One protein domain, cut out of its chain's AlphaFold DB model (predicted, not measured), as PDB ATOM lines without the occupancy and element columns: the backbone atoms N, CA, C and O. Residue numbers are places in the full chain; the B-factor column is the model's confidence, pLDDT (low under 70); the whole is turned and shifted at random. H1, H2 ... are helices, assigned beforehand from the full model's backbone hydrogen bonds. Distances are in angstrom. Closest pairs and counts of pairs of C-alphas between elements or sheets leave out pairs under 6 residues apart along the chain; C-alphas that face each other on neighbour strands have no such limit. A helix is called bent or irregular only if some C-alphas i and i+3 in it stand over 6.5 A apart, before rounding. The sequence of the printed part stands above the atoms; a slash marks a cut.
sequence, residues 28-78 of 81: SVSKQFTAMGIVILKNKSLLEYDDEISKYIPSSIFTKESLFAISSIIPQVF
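AT A GLANCE: This is residues 28 to 78 of the 81 residues of the protein "Beta-lactamase domain-containing protein" of Marinomonas piezotolerans (UniProt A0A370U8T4). One long helix, H1, forms one side, and a wide loop, residues 44 to 73, swings away from its last residue and folds back to a short helix, H2, which packs on H1 at residues 31 to 35. Residues 40 to 45 stick out. The 51 printed residues hold two named helices, H1 then H2, and no named strand; the class is all helix, with 21 residues in named elements, under half. The whole is compact, with a radius of gyration of the C-alphas of 11.2 A and spans of 27 by 26 by 15 A.

IN THESE COORDINATES: H1, residues 28 to 43, runs 24.2 A from C-alpha 28 at (-34.275, 46.391, -15.038) to C-alpha 43 at (-29.538, 36.538, -36.573). It is neither bent nor irregular, but only just: C-alphas 29 and 32 are 6.2 A apart. H2, residues 74 to 78, ends with C-alpha 78 at (-36.787, 49.697, -25.127).

HOW THE PARTS SIT: H1 touches H2 with residues 31 to 35 alone; the closest C-alphas, of Lys 31 and Val 77, are 5.7 A apart. Within hydrogen-bond range are 10 of 12 O i to N i+4 pairs in H1 and 0 of 1 in H2, where 2 of 2 O i to N i+3 pairs are.

THE WHOLE: The C-alphas farthest apart, of Lys 44 and Thr 63, are 28.5 A apart. The printed part has no cut, and the link from H1 to H2 is long, 30 residues. The model's pLDDT is under 70 at residues 62 to 68 and 72 to 78.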
ATOM      1  N   SER A  28     -33.700  46.145 -13.710       86.31
ATOM      2  CA  SER A  28     -34.275  46.391 -15.038       86.31
ATOM      3  C   SER A  28     -33.252  46.598 -16.150       86.31
ATOM      4  O   SER A  28     -33.599  46.348 -17.304       86.31
ATOM      5  N   VAL A  29     -32.007  46.957 -15.826       85.75
ATOM      6  CA  VAL A  29     -30.925  47.060 -16.819       85.75
ATOM      7  C   VAL A  29     -30.681  45.704 -17.499       85.75
ATOM      8  O   VAL A  29     -30.379  45.652 -18.690       85.75
ATOM      9  N   SER A  30     -30.936  44.588 -16.803       88.50
ATOM     10  CA  SER A  30     -30.790  43.229 -17.344       88.50
ATOM     11  C   SER A  30     -31.651  42.960 -18.588       88.50
ATOM     12  O   SER A  30     -31.307  42.101 -19.397       88.50
ATOM     13  N   LYS A  31     -32.752  43.700 -18.791       83.75
ATOM     14  CA  LYS A  31     -33.670  43.475 -19.920       83.75
ATOM     15  C   LYS A  31     -32.999  43.711 -21.275       83.75
ATOM     16  O   LYS A  31     -33.247  42.944 -22.203       83.75
ATOM     17  N   GLN A  32     -32.127  44.716 -21.382       84.75
ATOM     18  CA  GLN A  32     -31.411  45.021 -22.628       84.75
ATOM     19  C   GLN A  32     -30.521  43.848 -23.063       84.75
ATOM     20  O   GLN A  32     -30.485  43.496 -24.241       84.75
ATOM     21  N   PHE A  33     -29.873  43.180 -22.105       89.25
ATOM     22  CA  PHE A  33     -29.069  41.987 -22.367       89.25
ATOM     23  C   PHE A  33     -29.931  40.804 -22.825       89.25
ATOM     24  O   PHE A  33     -29.557  40.101 -23.765       89.25
ATOM     25  N   THR A  34     -31.118  40.622 -22.239       89.75
ATOM     26  CA  THR A  34     -32.084  39.616 -22.710       89.75
ATOM     27  C   THR A  34     -32.531  39.894 -24.147       89.75
ATOM     28  O   THR A  34     -32.522  38.981 -24.972       89.75
ATOM     29  N   ALA A  35     -32.858  41.148 -24.488       86.88
ATOM     30  CA  ALA A  35     -33.203  41.522 -25.862       86.88
ATOM     31  C   ALA A  35     -32.049  41.265 -26.838       86.88
ATOM     32  O   ALA A  35     -32.277  40.727 -27.922       86.88
ATOM     33  N   MET A  36     -30.807  41.563 -26.446       91.44
ATOM     34  CA  MET A  36     -29.628  41.236 -27.252       91.44
ATOM     35  C   MET A  36     -29.518  39.726 -27.507       91.44
ATOM     36  O   MET A  36     -29.260  39.311 -28.636       91.44
ATOM     37  N   GLY A  37     -29.781  38.894 -26.496       92.12
ATOM     38  CA  GLY A  37     -29.853  37.439 -26.657       92.12
ATOM     39  C   GLY A  37     -30.868  37.010 -27.723       92.12
ATOM     40  O   GLY A  37     -30.538  36.211 -28.600       92.12
ATOM     41  N   ILE A  38     -32.069  37.597 -27.709       91.31
ATOM     42  CA  ILE A  38     -33.117  37.332 -28.709       91.31
ATOM     43  C   ILE A  38     -32.651  37.742 -30.117       91.31
ATOM     44  O   ILE A  38     -32.806  36.970 -31.062       91.31
ATOM     45  N   VAL A  39     -32.029  38.918 -30.269       91.88
ATOM     46  CA  VAL A  39     -31.495  39.392 -31.562       91.88
ATOM     47  C   VAL A  39     -30.396  38.466 -32.088       91.88
ATOM     48  O   VAL A  39     -30.394  38.125 -33.269       91.88
ATOM     49  N   ILE A  40     -29.486  38.000 -31.228       95.44
ATOM     50  CA  ILE A  40     -28.439  37.044 -31.616       95.44
ATOM     51  C   ILE A  40     -29.056  35.740 -32.138       95.44
ATOM     52  O   ILE A  40     -28.598  35.211 -33.151       95.44
ATOM     53  N   LEU A  41     -30.085  35.211 -31.469       95.06
ATOM     54  CA  LEU A  41     -30.769  33.984 -31.891       95.06
ATOM     55  C   LEU A  41     -31.500  34.167 -33.224       95.06
ATOM     56  O   LEU A  41     -31.398  33.302 -34.097       95.06
ATOM     57  N   LYS A  42     -32.159  35.314 -33.414       93.81
ATOM     58  CA  LYS A  42     -32.782  35.680 -34.689       93.81
ATOM     59  C   LYS A  42     -31.754  35.772 -35.819       93.81
ATOM     60  O   LYS A  42     -31.962  35.201 -36.885       93.81
ATOM     61  N   ASN A  43     -30.615  36.422 -35.581       95.50
ATOM     62  CA  ASN A  43     -29.538  36.538 -36.573       95.50
ATOM     63  C   ASN A  43     -28.932  35.181 -36.954       95.50
ATOM     64  O   ASN A  43     -28.419  35.023 -38.057       95.50
ATOM     65  N   LYS A  44     -29.002  34.197 -36.053       97.62
ATOM     66  CA  LYS A  44     -28.604  32.807 -36.308       97.62
ATOM     67  C   LYS A  44     -29.716  31.962 -36.948       97.62
ATOM     68  O   LYS A  44     -29.534  30.757 -37.084       97.62
ATOM     69  N   SER A  45     -30.858  32.561 -37.293       95.81
ATOM     70  CA  SER A  45     -32.051  31.874 -37.812       95.81
ATOM     71  C   SER A  45     -32.569  30.754 -36.896       95.81
ATOM     72  O   SER A  45     -33.165  29.788 -37.363       95.81
ATOM     73  N   LEU A  46     -32.333  30.869 -35.583       95.88
ATOM     74  CA  LEU A  46     -32.811  29.908 -34.580       95.88
ATOM     75  C   LEU A  46     -34.218  30.252 -34.073       95.88
ATOM     76  O   LEU A  46     -34.913  29.384 -33.544       95.88
ATOM     77  N   LEU A  47     -34.638  31.508 -34.244       93.81
ATOM     78  CA  LEU A  47     -36.000  31.966 -33.994       93.81
ATOM     79  C   LEU A  47     -36.427  33.064 -34.960       93.81
ATOM     80  O   LEU A  47     -35.581  33.784 -35.489       93.81
ATOM     81  N   GLU A  48     -37.734  33.217 -35.136       93.62
ATOM     82  CA  GLU A  48     -38.372  34.326 -35.842       93.62
ATOM     83  C   GLU A  48     -39.146  35.207 -34.855       93.62
ATOM     84  O   GLU A  48     -39.661  34.725 -33.852       93.62
ATOM     85  N   TYR A  49     -39.244  36.515 -35.108       89.19
ATOM     86  CA  TYR A  49     -39.939  37.419 -34.178       89.19
ATOM     87  C   TYR A  49     -41.445  37.165 -34.089       89.19
ATOM     88  O   TYR A  49     -42.052  37.431 -33.054       89.19
ATOM     89  N   ASP A  50     -42.028  36.633 -35.157       90.19
ATOM     90  CA  ASP A  50     -43.451  36.315 -35.218       90.19
ATOM     91  C   ASP A  50     -43.754  34.893 -34.734       90.19
ATOM     92  O   ASP A  50     -44.916  34.493 -34.692       90.19
ATOM     93  N   ASP A  51     -42.729  34.126 -34.340       89.88
ATOM     94  CA  ASP A  51     -42.959  32.837 -33.708       89.88
ATOM     95  C   ASP A  51     -43.671  33.023 -32.363       89.88
ATOM     96  O   ASP A  51     -43.348  33.911 -31.563       89.88
ATOM     97  N   GLU A  52     -44.610  32.124 -32.082       86.94
ATOM     98  CA  GLU A  52     -45.164  31.989 -30.745       86.94
ATOM     99  C   GLU A  52     -44.095  31.478 -29.776       86.94
ATOM    100  O   GLU A  52     -43.335  30.552 -30.074       86.94
ATOM    101  N   ILE A  53     -44.089  32.014 -28.556       84.88
ATOM    102  CA  ILE A  53     -43.172  31.575 -27.492       84.88
ATOM    103  C   ILE A  53     -43.345  30.076 -27.177       84.88
ATOM    104  O   ILE A  53     -42.372  29.392 -26.849       84.88
ATOM    105  N   SER A  54     -44.565  29.553 -27.344       85.81
ATOM    106  CA  SER A  54     -44.932  28.138 -27.164       85.81
ATOM    107  C   SER A  54     -44.098  27.169 -28.012       85.81
ATOM    108  O   SER A  54     -43.918  26.013 -27.631       85.81
ATOM    109  N   LYS A  55     -43.554  27.639 -29.143       89.25
ATOM    110  CA  LYS A  55     -42.663  26.873 -30.026       89.25
ATOM    111  C   LYS A  55     -41.325  26.544 -29.361       89.25
ATOM    112  O   LYS A  55     -40.726  25.516 -29.667       89.25
ATOM    113  N   TYR A  56     -40.853  27.413 -28.469       88.19
ATOM    114  CA  TYR A  56     -39.525  27.331 -27.852       88.19
ATOM    115  C   TYR A  56     -39.558  26.883 -26.398       88.19
ATOM    116  O   TYR A  56     -38.570  26.353 -25.892       88.19
ATOM    117  N   ILE A  57     -40.675  27.113 -25.715       85.44
ATOM    118  CA  ILE A  57     -40.821  26.838 -24.293       85.44
ATOM    119  C   ILE A  57     -42.168  26.131 -24.069       85.44
ATOM    120  O   ILE A  57     -43.186  26.581 -24.597       85.44
ATOM    121  N   PRO A  58     -42.206  25.049 -23.269       83.19
ATOM    122  CA  PRO A  58     -43.430  24.302 -23.007       83.19
ATOM    123  C   PRO A  58     -44.567  25.182 -22.479       83.19
ATOM    124  O   PRO A  58     -44.407  25.926 -21.511       83.19
ATOM    125  N   SER A  59     -45.758  25.016 -23.054       72.56
ATOM    126  CA  SER A  59     -46.972  25.725 -22.636       72.56
ATOM    127  C   SER A  59     -47.431  25.388 -21.214       72.56
ATOM    128  O   SER A  59     -48.209  26.138 -20.641       72.56
ATOM    129  N   SER A  60     -46.928  24.309 -20.604       74.44
ATOM    130  CA  SER A  60     -47.200  23.968 -19.200       74.44
ATOM    131  C   SER A  60     -46.625  24.976 -18.198       74.44
ATOM    132  O   SER A  60     -47.056  24.993 -17.048       74.44
ATOM    133  N   ILE A  61     -45.665  25.807 -18.619       73.50
ATOM    134  CA  ILE A  61     -45.028  26.843 -17.792       73.50
ATOM    135  C   ILE A  61     -45.766  28.194 -17.926       73.50
ATOM    136  O   ILE A  61     -45.562  29.100 -17.121       73.50
ATOM    137  N   PHE A  62     -46.660  28.323 -18.909       68.81
ATOM    138  CA  PHE A  62     -47.305  29.576 -19.292       68.81
ATOM    139  C   PHE A  62     -48.820  29.534 -19.095       68.81
ATOM    140  O   PHE A  62     -49.493  28.555 -19.414       68.81
ATOM    141  N   THR A  63     -49.397  30.633 -18.611       62.50
ATOM    142  CA  THR A  63     -50.850  30.836 -18.674       62.50
ATOM    143  C   THR A  63     -51.249  31.147 -20.118       62.50
ATOM    144  O   THR A  63     -50.462  31.725 -20.867       62.50
ATOM    145  N   LYS A  64     -52.473  30.791 -20.540       59.19
ATOM    146  CA  LYS A  64     -52.965  31.015 -21.921       59.19
ATOM    147  C   LYS A  64     -52.810  32.464 -22.408       59.19
ATOM    148  O   LYS A  64     -52.688  32.695 -23.602       59.19
ATOM    149  N   GLU A  65     -52.781  33.414 -21.480       57.69
ATOM    150  CA  GLU A  65     -52.581  34.841 -21.734       57.69
ATOM    151  C   GLU A  65     -51.136  35.208 -22.092       57.69
ATOM    152  O   GLU A  65     -50.916  36.289 -22.602       57.69
ATOM    153  N   SER A  66     -50.151  34.337 -21.863       56.62
ATOM    154  CA  SER A  66     -48.731  34.578 -22.183       56.62
ATOM    155  C   SER A  66     -48.280  33.967 -23.518       56.62
ATOM    156  O   SER A  66     -47.100  34.014 -23.864       56.62
ATOM    157  N   LEU A  67     -49.230  33.442 -24.301       59.12
ATOM    158  CA  LEU A  67     -49.027  32.955 -25.668       59.12
ATOM    159  C   LEU A  67     -48.991  34.127 -26.662       59.12
ATOM    160  O   LEU A  67     -49.842  34.251 -27.538       59.12
ATOM    161  N   PHE A  68     -48.024  35.024 -26.495       68.44
ATOM    162  CA  PHE A  68     -47.778  36.115 -27.436       68.44
ATOM    163  C   PHE A  68     -46.628  35.771 -28.390       68.44
ATOM    164  O   PHE A  68     -45.793  34.910 -28.099       68.44
ATOM    165  N   ALA A  69     -46.579  36.463 -29.527       73.94
ATOM    166  CA  ALA A  69     -45.417  36.443 -30.408       73.94
ATOM    167  C   ALA A  69     -44.192  37.044 -29.698       73.94
ATOM    168  O   ALA A  69     -44.324  37.935 -28.849       73.94
ATOM    169  N   ILE A  70     -42.990  36.598 -30.070       74.44
ATOM    170  CA  ILE A  70     -41.722  37.123 -29.527       74.44
ATOM    171  C   ILE A  70     -41.619  38.649 -29.728       74.44
ATOM    172  O   ILE A  70     -41.099  39.364 -28.866       74.44
ATOM    173  N   SER A  71     -42.187  39.173 -30.816       70.56
ATOM    174  CA  SER A  71     -42.274  40.602 -31.125       70.56
ATOM    175  C   SER A  71     -43.016  41.430 -30.070       70.56
ATOM    176  O   SER A  71     -42.683  42.598 -29.898       70.56
ATOM    177  N   SER A  72     -43.935  40.853 -29.288       66.56
ATOM    178  CA  SER A  72     -44.654  41.565 -28.216       66.56
ATOM    179  C   SER A  72     -43.786  41.874 -26.987       66.56
ATOM    180  O   SER A  72     -44.140  42.730 -26.171       66.56
ATOM    181  N   ILE A  73     -42.643  41.193 -26.842       67.25
ATOM    182  CA  ILE A  73     -41.716  41.363 -25.711       67.25
ATOM    183  C   ILE A  73     -40.670  42.441 -26.015       67.25
ATOM    184  O   ILE A  73     -40.247  43.167 -25.115       67.25
ATOM    185  N   ILE A  74     -40.279  42.594 -27.281       63.16
ATOM    186  CA  ILE A  74     -39.209  43.509 -27.707       63.16
ATOM    187  C   ILE A  74     -39.501  44.980 -27.325       63.16
ATOM    188  O   ILE A  74     -38.619  45.610 -26.740       63.16
ATOM    189  N   PRO A  75     -40.714  45.540 -27.532       58.22
ATOM    190  CA  PRO A  75     -41.027  46.926 -27.173       58.22
ATOM    191  C   PRO A  75     -40.924  47.218 -25.673       58.22
ATOM    192  O   PRO A  75     -40.546  48.321 -25.285       58.22
ATOM    193  N   GLN A  76     -41.212  46.232 -24.816       56.66
ATOM    194  CA  GLN A  76     -41.186  46.398 -23.356       56.66
ATOM    195  C   GLN A  76     -39.761  46.575 -22.809       56.66
ATOM    196  O   GLN A  76     -39.578  47.010 -21.674       56.66
ATOM    197  N   VAL A  77     -38.744  46.256 -23.615       55.06
ATOM    198  CA  VAL A  77     -37.328  46.376 -23.249       55.06
ATOM    199  C   VAL A  77     -36.738  47.740 -23.624       55.06
ATOM    200  O   VAL A  77     -35.777  48.181 -22.996       55.06
ATOM    201  N   PHE A  78     -37.316  48.429 -24.611       52.12
ATOM    202  CA  PHE A  78     -36.787  49.697 -25.127       52.12
ATOM    203  C   PHE A  78     -37.312  50.949 -24.400       52.12
ATOM    204  O   PHE A  78     -36.754  52.023 -24.593       52.12
TER     205      PHE A  78